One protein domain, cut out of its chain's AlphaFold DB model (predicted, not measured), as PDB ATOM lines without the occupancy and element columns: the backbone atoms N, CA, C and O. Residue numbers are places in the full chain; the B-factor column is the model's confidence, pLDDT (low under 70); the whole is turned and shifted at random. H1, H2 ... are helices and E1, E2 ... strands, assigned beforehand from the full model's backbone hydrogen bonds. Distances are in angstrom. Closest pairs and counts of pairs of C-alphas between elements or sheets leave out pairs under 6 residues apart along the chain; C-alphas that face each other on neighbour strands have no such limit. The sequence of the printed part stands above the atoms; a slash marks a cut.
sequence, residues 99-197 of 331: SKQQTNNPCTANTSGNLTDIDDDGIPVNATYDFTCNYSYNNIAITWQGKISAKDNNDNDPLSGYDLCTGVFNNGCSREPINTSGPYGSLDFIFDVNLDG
ATOM      1  N   SER A  99      36.350 -51.550 -45.912       34.91
ATOM      2  CA  SER A  99      36.123 -52.160 -47.207       34.91
ATOM      3  C   SER A  99      34.893 -53.052 -47.078       34.91
ATOM      4  O   SER A  99      34.632 -53.634 -46.022       34.91
ATOM      5  N   LYS A 100      34.141 -53.233 -48.162       35.28
ATOM      6  CA  LYS A 100      33.014 -54.180 -48.196       35.28
ATOM      7  C   LYS A 100      33.416 -55.599 -47.736       35.28
ATOM      8  O   LYS A 100      32.581 -56.417 -47.372       35.28
ATOM      9  N   GLN A 101      34.717 -55.901 -47.737       31.12
ATOM     10  CA  GLN A 101      35.303 -57.122 -47.193       31.12
ATOM     11  C   GLN A 101      35.316 -57.181 -45.655       31.12
ATOM     12  O   GLN A 101      35.191 -58.269 -45.111       31.12
ATOM     13  N   GLN A 102      35.398 -56.045 -44.957       37.41
ATOM     14  CA  GLN A 102      35.234 -55.959 -43.502       37.41
ATOM     15  C   GLN A 102      33.756 -56.022 -43.086       37.41
ATOM     16  O   GLN A 102      33.452 -56.590 -42.045       37.41
ATOM     17  N   THR A 103      32.817 -55.544 -43.914       39.53
ATOM     18  CA  THR A 103      31.368 -55.715 -43.663       39.53
ATOM     19  C   THR A 103      30.838 -57.101 -44.038       39.53
ATOM     20  O   THR A 103      29.812 -57.533 -43.513       39.53
ATOM     21  N   ASN A 104      31.556 -57.857 -44.873       41.59
ATOM     22  CA  ASN A 104      31.257 -59.259 -45.150       41.59
ATOM     23  C   ASN A 104      31.795 -60.168 -44.034       41.59
ATOM     24  O   ASN A 104      32.663 -61.000 -44.267       41.59
ATOM     25  N   ASN A 105      31.204 -60.022 -42.845       53.16
ATOM     26  CA  ASN A 105      31.255 -60.960 -41.723       53.16
ATOM     27  C   ASN A 105      32.682 -61.213 -41.183       53.16
ATOM     28  O   ASN A 105      33.419 -62.035 -41.733       53.16
ATOM     29  N   PRO A 106      33.086 -60.527 -40.096       67.00
ATOM     30  CA  PRO A 106      32.361 -60.516 -38.819       67.00
ATOM     31  C   PRO A 106      32.224 -59.109 -38.196       67.00
ATOM     32  O   PRO A 106      32.390 -58.958 -36.985       67.00
ATOM     33  N   CYS A 107      31.938 -58.076 -38.997       66.38
ATOM     34  CA  CYS A 107      31.658 -56.730 -38.487       66.38
ATOM     35  C   CYS A 107      30.176 -56.359 -38.574       66.38
ATOM     36  O   CYS A 107      29.540 -56.513 -39.614       66.38
ATOM     37  N   THR A 108      29.653 -55.790 -37.495       77.56
ATOM     38  CA  THR A 108      28.420 -55.003 -37.482       77.56
ATOM     39  C   THR A 108      28.793 -53.533 -37.405       77.56
ATOM     40  O   THR A 108      29.610 -53.168 -36.562       77.56
ATOM     41  N   ALA A 109      28.197 -52.695 -38.249       74.44
ATOM     42  CA  ALA A 109      28.392 -51.253 -38.203       74.44
ATOM     43  C   ALA A 109      27.057 -50.524 -38.376       74.44
ATOM     44  O   ALA A 109      26.218 -50.945 -39.173       74.44
ATOM     45  N   ASN A 110      26.884 -49.433 -37.638       80.12
ATOM     46  CA  ASN A 110      25.779 -48.495 -37.757       80.12
ATOM     47  C   ASN A 110      26.342 -47.116 -38.089       80.12
ATOM     48  O   ASN A 110      27.366 -46.703 -37.548       80.12
ATOM     49  N   THR A 111      25.643 -46.386 -38.949       80.62
ATOM     50  CA  THR A 111      26.022 -45.030 -39.349       80.62
ATOM     51  C   THR A 111      24.925 -44.039 -38.990       80.62
ATOM     52  O   THR A 111      23.738 -44.352 -39.088       80.62
ATOM     53  N   SER A 112      25.312 -42.829 -38.605       83.75
ATOM     54  CA  SER A 112      24.401 -41.709 -38.348       83.75
ATOM     55  C   SER A 112      25.023 -40.389 -38.806       83.75
ATOM     56  O   SER A 112      26.233 -40.326 -39.015       83.75
ATOM     57  N   GLY A 113      24.203 -39.347 -38.964       87.19
ATOM     58  CA  GLY A 113      24.642 -38.039 -39.460       87.19
ATOM     59  C   GLY A 113      24.409 -37.844 -40.964       87.19
ATOM     60  O   GLY A 113      23.612 -38.559 -41.572       87.19
ATOM     61  N   ASN A 114      25.069 -36.839 -41.538       83.56
ATOM     62  CA  ASN A 114      25.097 -36.564 -42.969       83.56
ATOM     63  C   ASN A 114      26.332 -37.227 -43.599       83.56
ATOM     64  O   ASN A 114      27.455 -36.823 -43.319       83.56
ATOM     65  N   LEU A 115      26.092 -38.235 -44.442       81.06
ATOM     66  CA  LEU A 115      27.119 -39.019 -45.140       81.06
ATOM     67  C   LEU A 115      27.489 -38.446 -46.520       81.06
ATOM     68  O   LEU A 115      28.131 -39.138 -47.301       81.06
ATOM     69  N   THR A 116      26.994 -37.257 -46.859       83.12
ATOM     70  CA  THR A 116      27.311 -36.596 -48.132       83.12
ATOM     71  C   THR A 116      28.771 -36.155 -48.136       83.12
ATOM     72  O   THR A 116      29.252 -35.734 -47.090       83.12
ATOM     73  N   ASP A 117      29.400 -36.264 -49.300       79.94
ATOM     74  CA  ASP A 117      30.748 -35.820 -49.654       79.94
ATOM     75  C   ASP A 117      30.612 -35.261 -51.085       79.94
ATOM     76  O   ASP A 117      30.296 -36.013 -52.011       79.94
ATOM     77  N   ILE A 118      30.602 -33.935 -51.232       81.19
ATOM     78  CA  ILE A 118      30.307 -33.228 -52.495       81.19
ATOM     79  C   ILE A 118      31.572 -33.000 -53.320       81.19
ATOM     80  O   ILE A 118      31.475 -32.924 -54.551       81.19
ATOM     81  N   ASP A 119      32.720 -32.830 -52.673       77.00
ATOM     82  CA  ASP A 119      33.990 -32.534 -53.332       77.00
ATOM     83  C   ASP A 119      34.904 -33.759 -53.510       77.00
ATOM     84  O   ASP A 119      35.975 -33.629 -54.113       77.00
ATOM     85  N   ASP A 120      34.418 -34.945 -53.129       75.69
ATOM     86  CA  ASP A 120      35.047 -36.255 -53.310       75.69
ATOM     87  C   ASP A 120      36.416 -36.363 -52.596       75.69
ATOM     88  O   ASP A 120      37.302 -37.109 -53.035       75.69
ATOM     89  N   ASP A 121      36.611 -35.635 -51.488       68.88
ATOM     90  CA  ASP A 121      37.813 -35.729 -50.645       68.88
ATOM     91  C   ASP A 121      37.762 -36.917 -49.660       68.88
ATOM     92  O   ASP A 121      38.768 -37.309 -49.048       68.88
ATOM     93  N   GLY A 122      36.593 -37.555 -49.566       74.94
ATOM     94  CA  GLY A 122      36.317 -38.708 -48.735       74.94
ATOM     95  C   GLY A 122      35.753 -38.393 -47.351       74.94
ATOM     96  O   GLY A 122      35.369 -39.309 -46.610       74.94
ATOM     97  N   ILE A 123      35.723 -37.135 -46.940       78.19
ATOM     98  CA  ILE A 123      35.266 -36.731 -45.624       78.19
ATOM     99  C   ILE A 123      33.788 -36.350 -45.722       78.19
ATOM    100  O   ILE A 123      33.402 -35.449 -46.449       78.19
ATOM    101  N   PRO A 124      32.903 -37.012 -44.960       79.50
ATOM    102  CA  PRO A 124      31.503 -36.641 -44.985       79.50
ATOM    103  C   PRO A 124      31.281 -35.302 -44.275       79.50
ATOM    104  O   PRO A 124      31.930 -35.009 -43.266       79.50
ATOM    105  N   VAL A 125      30.234 -34.576 -44.678       82.69
ATOM    106  CA  VAL A 125      29.780 -33.336 -44.022       82.69
ATOM    107  C   VAL A 125      29.750 -33.463 -42.498       82.69
ATOM    108  O   VAL A 125      30.193 -32.559 -41.795       82.69
ATOM    109  N   ASN A 126      29.163 -34.546 -41.965       88.50
ATOM    110  CA  ASN A 126      29.192 -34.870 -40.535       88.50
ATOM    111  C   ASN A 126      28.631 -36.278 -40.289       88.50
ATOM    112  O   ASN A 126      27.412 -36.445 -40.181       88.50
ATOM    113  N   ALA A 127      29.492 -37.278 -40.146       80.94
ATOM    114  CA  ALA A 127      29.099 -38.665 -39.934       80.94
ATOM    115  C   ALA A 127      29.627 -39.232 -38.619       80.94
ATOM    116  O   ALA A 127      30.668 -38.833 -38.106       80.94
ATOM    117  N   THR A 128      28.920 -40.228 -38.094       84.06
ATOM    118  CA  THR A 128      29.394 -41.090 -37.009       84.06
ATOM    119  C   THR A 128      29.188 -42.550 -37.383       84.06
ATOM    120  O   THR A 128      28.082 -42.950 -37.757       84.06
ATOM    121  N   TYR A 129      30.244 -43.336 -37.217       80.75
ATOM    122  CA  TYR A 129      30.333 -44.764 -37.473       80.75
ATOM    123  C   TYR A 129      30.518 -45.490 -36.141       80.75
ATOM    124  O   TYR A 129      31.540 -45.320 -35.486       80.75
ATOM    125  N   ASP A 130      29.544 -46.299 -35.743       83.69
ATOM    126  CA  ASP A 130      29.623 -47.203 -34.593       83.69
ATOM    127  C   ASP A 130      29.835 -48.619 -35.120       83.69
ATOM    128  O   ASP A 130      29.064 -49.076 -35.966       83.69
ATOM    129  N   PHE A 131      30.881 -49.308 -34.677       80.69
ATOM    130  CA  PHE A 131      31.221 -50.623 -35.196       80.69
ATOM    131  C   PHE A 131      31.618 -51.611 -34.103       80.69
ATOM    132  O   PHE A 131      32.104 -51.274 -33.026       80.69
ATOM    133  N   THR A 132      31.442 -52.888 -34.422       83.81
ATOM    134  CA  THR A 132      31.947 -54.025 -33.658       83.81
ATOM    135  C   THR A 132      32.337 -55.121 -34.633       83.81
ATOM    136  O   THR A 132      31.512 -55.587 -35.413       83.81
ATOM    137  N   CYS A 133      33.590 -55.543 -34.581       79.56
ATOM    138  CA  CYS A 133      34.197 -56.531 -35.454       79.56
ATOM    139  C   CYS A 133      34.786 -57.674 -34.633       79.56
ATOM    140  O   CYS A 133      35.513 -57.426 -33.676       79.56
ATOM    141  N   ASN A 134      34.519 -58.921 -35.018       81.88
ATOM    142  CA  ASN A 134      35.004 -60.109 -34.307       81.88
ATOM    143  C   ASN A 134      35.916 -60.965 -35.183       81.88
ATOM    144  O   ASN A 134      35.469 -61.921 -35.808       81.88
ATOM    145  N   TYR A 135      37.204 -60.658 -35.213       74.56
ATOM    146  CA  TYR A 135      38.182 -61.376 -36.020       74.56
ATOM    147  C   TYR A 135      38.618 -62.689 -35.362       74.56
ATOM    148  O   TYR A 135      38.700 -62.804 -34.139       74.56
ATOM    149  N   SER A 136      38.960 -63.680 -36.185       72.31
ATOM    150  CA  SER A 136      39.672 -64.875 -35.735       72.31
ATOM    151  C   SER A 136      40.927 -65.067 -36.573       72.31
ATOM    152  O   SER A 136      40.844 -65.209 -37.791       72.31
ATOM    153  N   TYR A 137      42.091 -65.077 -35.925       63.06
ATOM    154  CA  TYR A 137      43.374 -65.372 -36.565       63.06
ATOM    155  C   TYR A 137      44.081 -66.470 -35.778       63.06
ATOM    156  O   TYR A 137      44.242 -66.347 -34.569       63.06
ATOM    157  N   ASN A 138      44.480 -67.565 -36.428       74.19
ATOM    158  CA  ASN A 138      45.096 -68.720 -35.759       74.19
ATOM    159  C   ASN A 138      44.302 -69.233 -34.532       74.19
ATOM    160  O   ASN A 138      44.889 -69.605 -33.520       74.19
ATOM    161  N   ASN A 139      42.963 -69.259 -34.620       78.56
ATOM    162  CA  ASN A 139      42.032 -69.613 -33.530       78.56
ATOM    163  C   ASN A 139      42.034 -68.650 -32.326       78.56
ATOM    164  O   ASN A 139      41.541 -68.992 -31.253       78.56
ATOM    165  N   ILE A 140      42.563 -67.444 -32.500       73.56
ATOM    166  CA  ILE A 140      42.556 -66.382 -31.498       73.56
ATOM    167  C   ILE A 140      41.439 -65.419 -31.860       73.56
ATOM    168  O   ILE A 140      41.483 -64.793 -32.917       73.56
ATOM    169  N   ALA A 141      40.429 -65.336 -30.996       83.19
ATOM    170  CA  ALA A 141      39.350 -64.371 -31.141       83.19
ATOM    171  C   ALA A 141      39.833 -62.980 -30.710       83.19
ATOM    172  O   ALA A 141      40.404 -62.829 -29.627       83.19
ATOM    173  N   ILE A 142      39.605 -61.991 -31.571       77.50
ATOM    174  CA  ILE A 142      39.905 -60.582 -31.332       77.50
ATOM    175  C   ILE A 142      38.636 -59.786 -31.614       77.50
ATOM    176  O   ILE A 142      38.088 -59.865 -32.713       77.50
ATOM    177  N   THR A 143      38.192 -58.995 -30.648       84.62
ATOM    178  CA  THR A 143      37.084 -58.054 -30.824       84.62
ATOM    179  C   THR A 143      37.646 -56.652 -30.993       84.62
ATOM    180  O   THR A 143      38.511 -56.245 -30.228       84.62
ATOM    181  N   TRP A 144      37.167 -55.920 -31.993       81.69
ATOM    182  CA  TRP A 144      37.508 -54.524 -32.256       81.69
ATOM    183  C   TRP A 144      36.225 -53.710 -32.358       81.69
ATOM    184  O   TRP A 144      35.386 -54.003 -33.207       81.69
ATOM    185  N   GLN A 145      36.038 -52.727 -31.488       88.25
ATOM    186  CA  GLN A 145      34.771 -52.007 -31.382       88.25
ATOM    187  C   GLN A 145      34.959 -50.571 -30.920       88.25
ATOM    188  O   GLN A 145      35.860 -50.278 -30.135       88.25
ATOM    189  N   GLY A 146      34.063 -49.690 -31.344       88.06
ATOM    190  CA  GLY A 146      34.033 -48.308 -30.890       88.06
ATOM    191  C   GLY A 146      33.294 -47.410 -31.865       88.06
ATOM    192  O   GLY A 146      32.547 -47.887 -32.720       88.06
ATOM    193  N   LYS A 147      33.516 -46.103 -31.726       88.75
ATOM    194  CA  LYS A 147      32.920 -45.094 -32.598       88.75
ATOM    195  C   LYS A 147      33.968 -44.190 -33.217       88.75
ATOM    196  O   LYS A 147      34.964 -43.869 -32.570       88.75
ATOM    197  N   ILE A 148      33.705 -43.753 -34.439       86.19
ATOM    198  CA  ILE A 148      34.480 -42.734 -35.141       86.19
ATOM    199  C   ILE A 148      33.515 -41.698 -35.694       86.19
ATOM    200  O   ILE A 148      32.546 -42.064 -36.357       86.19
ATOM    201  N   SER A 149      33.808 -40.424 -35.478       87.19
ATOM    202  CA  SER A 149      33.166 -39.328 -36.188       87.19
ATOM    203  C   SER A 149      34.137 -38.662 -37.149       87.19
ATOM    204  O   SER A 149      35.329 -38.549 -36.866       87.19
ATOM    205  N   ALA A 150      33.595 -38.229 -38.281       85.56
ATOM    206  CA  ALA A 150      34.293 -37.474 -39.309       85.56
ATOM    207  C   ALA A 150      33.408 -36.301 -39.733       85.56
ATOM    208  O   ALA A 150      32.186 -36.460 -39.833       85.56
ATOM    209  N   LYS A 151      34.008 -35.134 -39.924       89.81
ATOM    210  CA  LYS A 151      33.298 -33.921 -40.302       89.81
ATOM    211  C   LYS A 151      34.196 -33.073 -41.187       89.81
ATOM    212  O   LYS A 151      35.272 -32.671 -40.759       89.81
ATOM    213  N   ASP A 152      33.710 -32.775 -42.374       86.75
ATOM    214  CA  ASP A 152      34.342 -31.828 -43.276       86.75
ATOM    215  C   ASP A 152      34.133 -30.378 -42.786       86.75
ATOM    216  O   ASP A 152      33.091 -30.012 -42.217       86.75
ATOM    217  N   ASN A 153      35.153 -29.546 -42.966       91.19
ATOM    218  CA  ASN A 153      35.093 -28.120 -42.692       91.19
ATOM    219  C   ASN A 153      34.388 -27.333 -43.804       91.19
ATOM    220  O   ASN A 153      33.708 -26.345 -43.498       91.19
ATOM    221  N   ASN A 154      34.508 -27.761 -45.063       92.00
ATOM    222  CA  ASN A 154      33.809 -27.193 -46.206       92.00
ATOM    223  C   ASN A 154      33.727 -28.200 -47.365       92.00
ATOM    224  O   ASN A 154      34.592 -28.195 -48.229       92.00
ATOM    225  N   ASP A 155      32.571 -28.861 -47.440       86.50
ATOM    226  CA  ASP A 155      32.107 -29.825 -48.461       86.50
ATOM    227  C   ASP A 155      31.930 -29.217 -49.870       86.50
ATOM    228  O   ASP A 155      30.994 -29.515 -50.598       86.50
ATOM    229  N   ASN A 156      32.726 -28.222 -50.240       92.06
ATOM    230  CA  ASN A 156      32.838 -27.702 -51.605       92.06
ATOM    231  C   ASN A 156      34.304 -27.382 -51.953       92.06
ATOM    232  O   ASN A 156      34.558 -26.726 -52.969       92.06
ATOM    233  N   ASP A 157      35.245 -27.731 -51.078       87.44
ATOM    234  CA  ASP A 157      36.669 -27.479 -51.211       87.44
ATOM    235  C   ASP A 157      37.453 -28.662 -50.610       87.44
ATOM    236  O   ASP A 157      37.653 -28.699 -49.391       87.44
ATOM    237  N   PRO A 158      37.999 -29.553 -51.462       81.38
ATOM    238  CA  PRO A 158      38.619 -30.809 -51.032       81.38
ATOM    239  C   PRO A 158      39.932 -30.615 -50.252       81.38
ATOM    240  O   PRO A 158      40.601 -31.576 -49.878       81.38
ATOM    241  N   LEU A 159      40.372 -29.364 -50.066       82.62
ATOM    242  CA  LEU A 159      41.573 -28.986 -49.320       82.62
ATOM    243  C   LEU A 159      41.251 -28.156 -48.064       82.62
ATOM    244  O   LEU A 159      42.165 -27.594 -47.453       82.62
ATOM    245  N   SER A 160      39.977 -28.055 -47.672       84.00
ATOM    246  CA  SER A 160      39.529 -27.226 -46.543       84.00
ATOM    247  C   SER A 160      39.839 -27.813 -45.157       84.00
ATOM    248  O   SER A 160      39.760 -27.116 -44.136       84.00
ATOM    249  N   GLY A 161      40.279 -29.071 -45.123       87.62
ATOM    250  CA  GLY A 161      40.600 -29.804 -43.903       87.62
ATOM    251  C   GLY A 161      39.378 -30.487 -43.288       87.62
ATOM    252  O   GLY A 161      38.285 -30.467 -43.836       87.62
ATOM    253  N   TYR A 162      39.569 -31.129 -42.140       86.44
ATOM    254  CA  TYR A 162      38.561 -31.992 -41.536       86.44
ATOM    255  C   TYR A 162      38.761 -32.153 -40.030       86.44
ATOM    256  O   TYR A 162      39.859 -31.986 -39.501       86.44
ATOM    257  N   ASP A 163      37.703 -32.585 -39.351       91.50
ATOM    258  CA  ASP A 163      37.736 -33.071 -37.976       91.50
ATOM    259  C   ASP A 163      37.497 -34.590 -37.963       91.50
ATOM    260  O   ASP A 163      36.519 -35.097 -38.525       91.50
ATOM    261  N   LEU A 164      38.402 -35.331 -37.325       88.44
ATOM    262  CA  LEU A 164      38.360 -36.779 -37.183       88.44
ATOM    263  C   LEU A 164      38.593 -37.171 -35.725       88.44
ATOM    264  O   LEU A 164      39.618 -36.873 -35.120       88.44
ATOM    265  N   CYS A 165      37.657 -37.926 -35.168       90.62
ATOM    266  CA  CYS A 165      37.549 -38.123 -33.731       90.62
ATOM    267  C   CYS A 165      37.091 -39.545 -33.391       90.62
ATOM    268  O   CYS A 165      36.211 -40.088 -34.059       90.62
ATOM    269  N   THR A 166      37.623 -40.159 -32.331       90.75
ATOM    270  CA  THR A 166      36.979 -41.338 -31.735       90.75
ATOM    271  C   THR A 166      35.846 -40.903 -30.809       90.75
ATOM    272  O   THR A 166      36.006 -40.028 -29.956       90.75
ATOM    273  N   GLY A 167      34.675 -41.516 -30.959       90.44
ATOM    274  CA  GLY A 167      33.446 -41.101 -30.288       90.44
ATOM    275  C   GLY A 167      32.484 -40.360 -31.208       90.44
ATOM    276  O   GLY A 167      32.287 -40.755 -32.352       90.44
ATOM    277  N   VAL A 168      31.832 -39.348 -30.639       88.94
ATOM    278  CA  VAL A 168      30.844 -38.456 -31.259       88.94
ATOM    279  C   VAL A 168      31.249 -36.984 -31.166       88.94
ATOM    280  O   VAL A 168      31.830 -36.570 -30.155       88.94
ATOM    281  N   PHE A 169      30.862 -36.180 -32.158       87.75
ATOM    282  CA  PHE A 169      30.919 -34.719 -32.074       87.75
ATOM    283  C   PHE A 169      29.723 -34.157 -31.293       87.75
ATOM    284  O   PHE A 169      28.581 -34.223 -31.745       87.75
ATOM    285  N   ASN A 170      29.978 -33.572 -30.120       82.69
ATOM    286  CA  ASN A 170      28.977 -32.862 -29.318       82.69
ATOM    287  C   ASN A 170      29.617 -31.644 -28.634       82.69
ATOM    288  O   ASN A 170      30.098 -31.741 -27.507       82.69
ATOM    289  N   ASN A 171      29.634 -30.500 -29.327       81.25
ATOM    290  CA  ASN A 171      30.424 -29.316 -28.948       81.25
ATOM    291  C   ASN A 171      31.932 -29.623 -28.805       81.25
ATOM    292  O   ASN A 171      32.580 -29.152 -27.874       81.25
ATOM    293  N   GLY A 172      32.464 -30.432 -29.728       85.75
ATOM    294  CA  GLY A 172      33.837 -30.951 -29.730       85.75
ATOM    295  C   GLY A 172      33.873 -32.480 -29.783       85.75
ATOM    296  O   GLY A 172      32.823 -33.131 -29.733       85.75
ATOM    297  N   CYS A 173      35.074 -33.053 -29.886       90.00
ATOM    298  CA  CYS A 173      35.269 -34.500 -29.853       90.00
ATOM    299  C   CYS A 173      35.053 -35.060 -28.437       90.00
ATOM    300  O   CYS A 173      35.636 -34.582 -27.463       90.00
ATOM    301  N   SER A 174      34.232 -36.104 -28.313       93.12
ATOM    302  CA  SER A 174      33.994 -36.785 -27.025       93.12
ATOM    303  C   SER A 174      35.102 -37.756 -26.608       93.12
ATOM    304  O   SER A 174      35.133 -38.139 -25.438       93.12
ATOM    305  N   ARG A 175      36.019 -38.121 -27.518       93.38
ATOM    306  CA  ARG A 175      37.185 -38.981 -27.246       93.38
ATOM    307  C   ARG A 175      36.806 -40.330 -26.621       93.38
ATOM    308  O   ARG A 175      37.443 -40.793 -25.675       93.38
ATOM    309  N   GLU A 176      35.758 -40.976 -27.133       94.56
ATOM    310  CA  GLU A 176      35.392 -42.331 -26.693       94.56
ATOM    311  C   GLU A 176      36.455 -43.321 -27.204       94.56
ATOM    312  O   GLU A 176      36.787 -43.277 -28.389       94.56
ATOM    313  N   PRO A 177      37.019 -44.206 -26.362       93.19
ATOM    314  CA  PRO A 177      38.046 -45.138 -26.807       93.19
ATOM    315  C   PRO A 177      37.469 -46.190 -27.751       93.19
ATOM    316  O   PRO A 177      36.400 -46.757 -27.512       93.19
ATOM    317  N   ILE A 178      38.231 -46.505 -28.790       85.81
ATOM    318  CA  ILE A 178      38.044 -47.722 -29.565       85.81
ATOM    319  C   ILE A 178      38.838 -48.825 -28.874       85.81
ATOM    320  O   ILE A 178      40.037 -48.690 -28.636       85.81
ATOM    321  N   ASN A 179      38.166 -49.925 -28.558       91.12
ATOM    322  CA  ASN A 179      38.746 -51.066 -27.870       91.12
ATOM    323  C   ASN A 179      39.089 -52.171 -28.868       91.12
ATOM    324  O   ASN A 179      38.266 -52.560 -29.695       91.12
ATOM    325  N   THR A 180      40.289 -52.721 -28.738       83.31
ATOM    326  CA  THR A 180      40.659 -54.026 -29.283       83.31
ATOM    327  C   THR A 180      40.926 -54.965 -28.119       83.31
ATOM    328  O   THR A 180      41.734 -54.640 -27.257       83.31
ATOM    329  N   SER A 181      40.303 -56.137 -28.067       85.62
ATOM    330  CA  SER A 181      40.491 -57.094 -26.971       85.62
ATOM    331  C   SER A 181      40.621 -58.529 -27.467       85.62
ATOM    332  O   SER A 181      40.093 -58.905 -28.511       85.62
ATOM    333  N   GLY A 182      41.365 -59.340 -26.716       82.69
ATOM    334  CA  GLY A 182      41.598 -60.752 -27.000       82.69
ATOM    335  C   GLY A 182      42.243 -61.470 -25.808       82.69
ATOM    336  O   GLY A 182      42.387 -60.895 -24.729       82.69
ATOM    337  N   PRO A 183      42.683 -62.732 -25.963       77.75
ATOM    338  CA  PRO A 183      43.220 -63.521 -24.847       77.75
ATOM    339  C   PRO A 183      44.559 -63.010 -24.292       77.75
ATOM    340  O   PRO A 183      44.995 -63.460 -23.233       77.75
ATOM    341  N   TYR A 184      45.224 -62.090 -24.992       81.00
ATOM    342  CA  TYR A 184      46.485 -61.490 -24.551       81.00
ATOM    343  C   TYR A 184      46.310 -60.166 -23.806       81.00
ATOM    344  O   TYR A 184      47.285 -59.671 -23.243       81.00
ATOM    345  N   GLY A 185      45.091 -59.621 -23.770       83.94
ATOM    346  CA  GLY A 185      44.817 -58.323 -23.173       83.94
ATOM    347  C   GLY A 185      43.908 -57.450 -24.029       83.94
ATOM    348  O   GLY A 185      43.177 -57.942 -24.893       83.94
ATOM    349  N   SER A 186      43.976 -56.146 -23.787       84.62
ATOM    350  CA  SER A 186      43.234 -55.125 -24.514       84.62
ATOM    351  C   SER A 186      44.102 -53.923 -24.868       84.62
ATOM    352  O   SER A 186      45.043 -53.583 -24.154       84.62
ATOM    353  N   LEU A 187      43.752 -53.271 -25.968       83.12
ATOM    354  CA  LEU A 187      44.285 -52.003 -26.431       83.12
ATOM    355  C   LEU A 187      43.111 -51.047 -26.612       83.12
ATOM    356  O   LEU A 187      42.284 -51.255 -27.499       83.12
ATOM    357  N   ASP A 188      43.060 -50.004 -25.800       86.50
ATOM    358  CA  ASP A 188      42.184 -48.863 -26.039       86.50
ATOM    359  C   ASP A 188      42.966 -47.804 -26.803       86.50
ATOM    360  O   ASP A 188      44.109 -47.514 -26.446       86.50
ATOM    361  N   PHE A 189      42.365 -47.211 -27.830       85.88
ATOM    362  CA  PHE A 189      42.943 -46.072 -28.528       85.88
ATOM    363  C   PHE A 189      41.927 -44.953 -28.722       85.88
ATOM    364  O   PHE A 189      40.746 -45.188 -28.974       85.88
ATOM    365  N   ILE A 190      42.413 -43.726 -28.595       90.69
ATOM    366  CA  ILE A 190      41.677 -42.489 -28.815       90.69
ATOM    367  C   ILE A 190      42.471 -41.680 -29.828       90.69
ATOM    368  O   ILE A 190      43.691 -41.560 -29.698       90.69
ATOM    369  N   PHE A 191      41.777 -41.095 -30.793       89.06
ATOM    370  CA  PHE A 191      42.332 -40.057 -31.647       89.06
ATOM    371  C   PHE A 191      41.355 -38.887 -31.749       89.06
ATOM    372  O   PHE A 191      40.144 -39.067 -31.645       89.06
ATOM    373  N   ASP A 192      41.899 -37.694 -31.919       93.31
ATOM    374  CA  ASP A 192      41.161 -36.448 -32.107       93.31
ATOM    375  C   ASP A 192      42.063 -35.509 -32.909       93.31
ATOM    376  O   ASP A 192      43.131 -35.104 -32.444       93.31
ATOM    377  N   VAL A 193      41.686 -35.277 -34.158       90.12
ATOM    378  CA  VAL A 193      42.445 -34.530 -35.152       90.12
ATOM    379  C   VAL A 193      41.515 -33.484 -35.728       90.12
ATOM    380  O   VAL A 193      40.576 -33.836 -36.424       90.12
ATOM    381  N   ASN A 194      41.815 -32.215 -35.482       92.25
ATOM    382  CA  ASN A 194      41.149 -31.099 -36.130       92.25
ATOM    383  C   ASN A 194      42.155 -30.385 -37.029       92.25
ATOM    384  O   ASN A 194      43.101 -29.756 -36.539       92.25
ATOM    385  N   LEU A 195      41.958 -30.539 -38.330       89.00
ATOM    386  CA  LEU A 195      42.787 -30.010 -39.391       89.00
ATOM    387  C   LEU A 195      42.051 -28.863 -40.076       89.00
ATOM    388  O   LEU A 195      41.065 -29.084 -40.766       89.00
ATOM    389  N   ASP A 196      42.587 -27.657 -39.963       89.25
ATOM    390  CA  ASP A 196      42.147 -26.519 -40.759       89.25
ATOM    391  C   ASP A 196      43.054 -26.408 -41.987       89.25
ATOM    392  O   ASP A 196      44.266 -26.191 -41.865       89.25
ATOM    393  N   GLY A 197      42.476 -26.601 -43.172       83.62
ATOM    394  CA  GLY A 197      43.178 -26.516 -44.444       83.62
ATOM    395  C   GLY A 197      42.989 -25.159 -45.108       83.62
ATOM    396  O   GLY A 197      41.884 -24.622 -45.185       83.62
TER     397      GLY A 197
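What this domain is: This is residues 99 to 197 of the 331 residues of an uncharacterized protein of Aquificae bacterium (UniProt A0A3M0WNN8). One long, twisted, arched sheet makes nearly the whole shape: E1, E2 and E3 run side by side along its length, then E4 and E5 share the next row end to end, and E6 runs past both, with the tiny helix H1 beyond E1. The printed part has 99 residues, with one named helix, H1, followed along the chain by six named strands, E1 to E6; the class is mostly strand, and the neighbour pairs of the branched sheet, in which E3 has three neighbours, are antiparallel. It is only just compact, close to loose, with a radius of gyration of the C-alphas of 15.1 A, and elongated, spanning 46 by 26 by 20 A.

How they stand to each other: E3, residues 140 to 152, has E2, residues 126 to 137, on one side, with N 144 and O 133 2.8 A apart. On the other side are E5, residues 178 to 182, with N 145 and O 179 at 2.9 A, and E4, residues 161 to 166, with N 151 and O 163 at 2.9 A. E6, residues 185 to 197, pairs with E5 by N 187 and O 180, 2.8 A, and with E4 by N 195 and O 162, 2.8 A. The edge strand E1, residues 107 to 114, pairs with E2 by N 110 and O 130, 2.8 A. E1 to E4 form a meander, each strand the antiparallel neighbour of the one before. H1, residues 100 to 103, only grazes the sheet with residues 101 to 103; it is too short for an O i to N i+4 pair, and its one O i to N i+3 pair is out of range.

Where its parts are: E6 measures 38.3 A, E3 37.4 A, E2 33.9 A and E1 21.7 A. H1 begins at C-alpha 100 (33.014, -54.180, -48.196), and E6 ends at C-alpha 197 (43.178, -26.516, -44.444).

The domain as a whole: The C-alphas farthest apart, of Asn 139 and Asn 156, are 46.6 A apart. The printed part has no cut; the links E1 to E2 and E4 to E5 are long. Residues 99 to 107, 121 and 137 have pLDDT under 70.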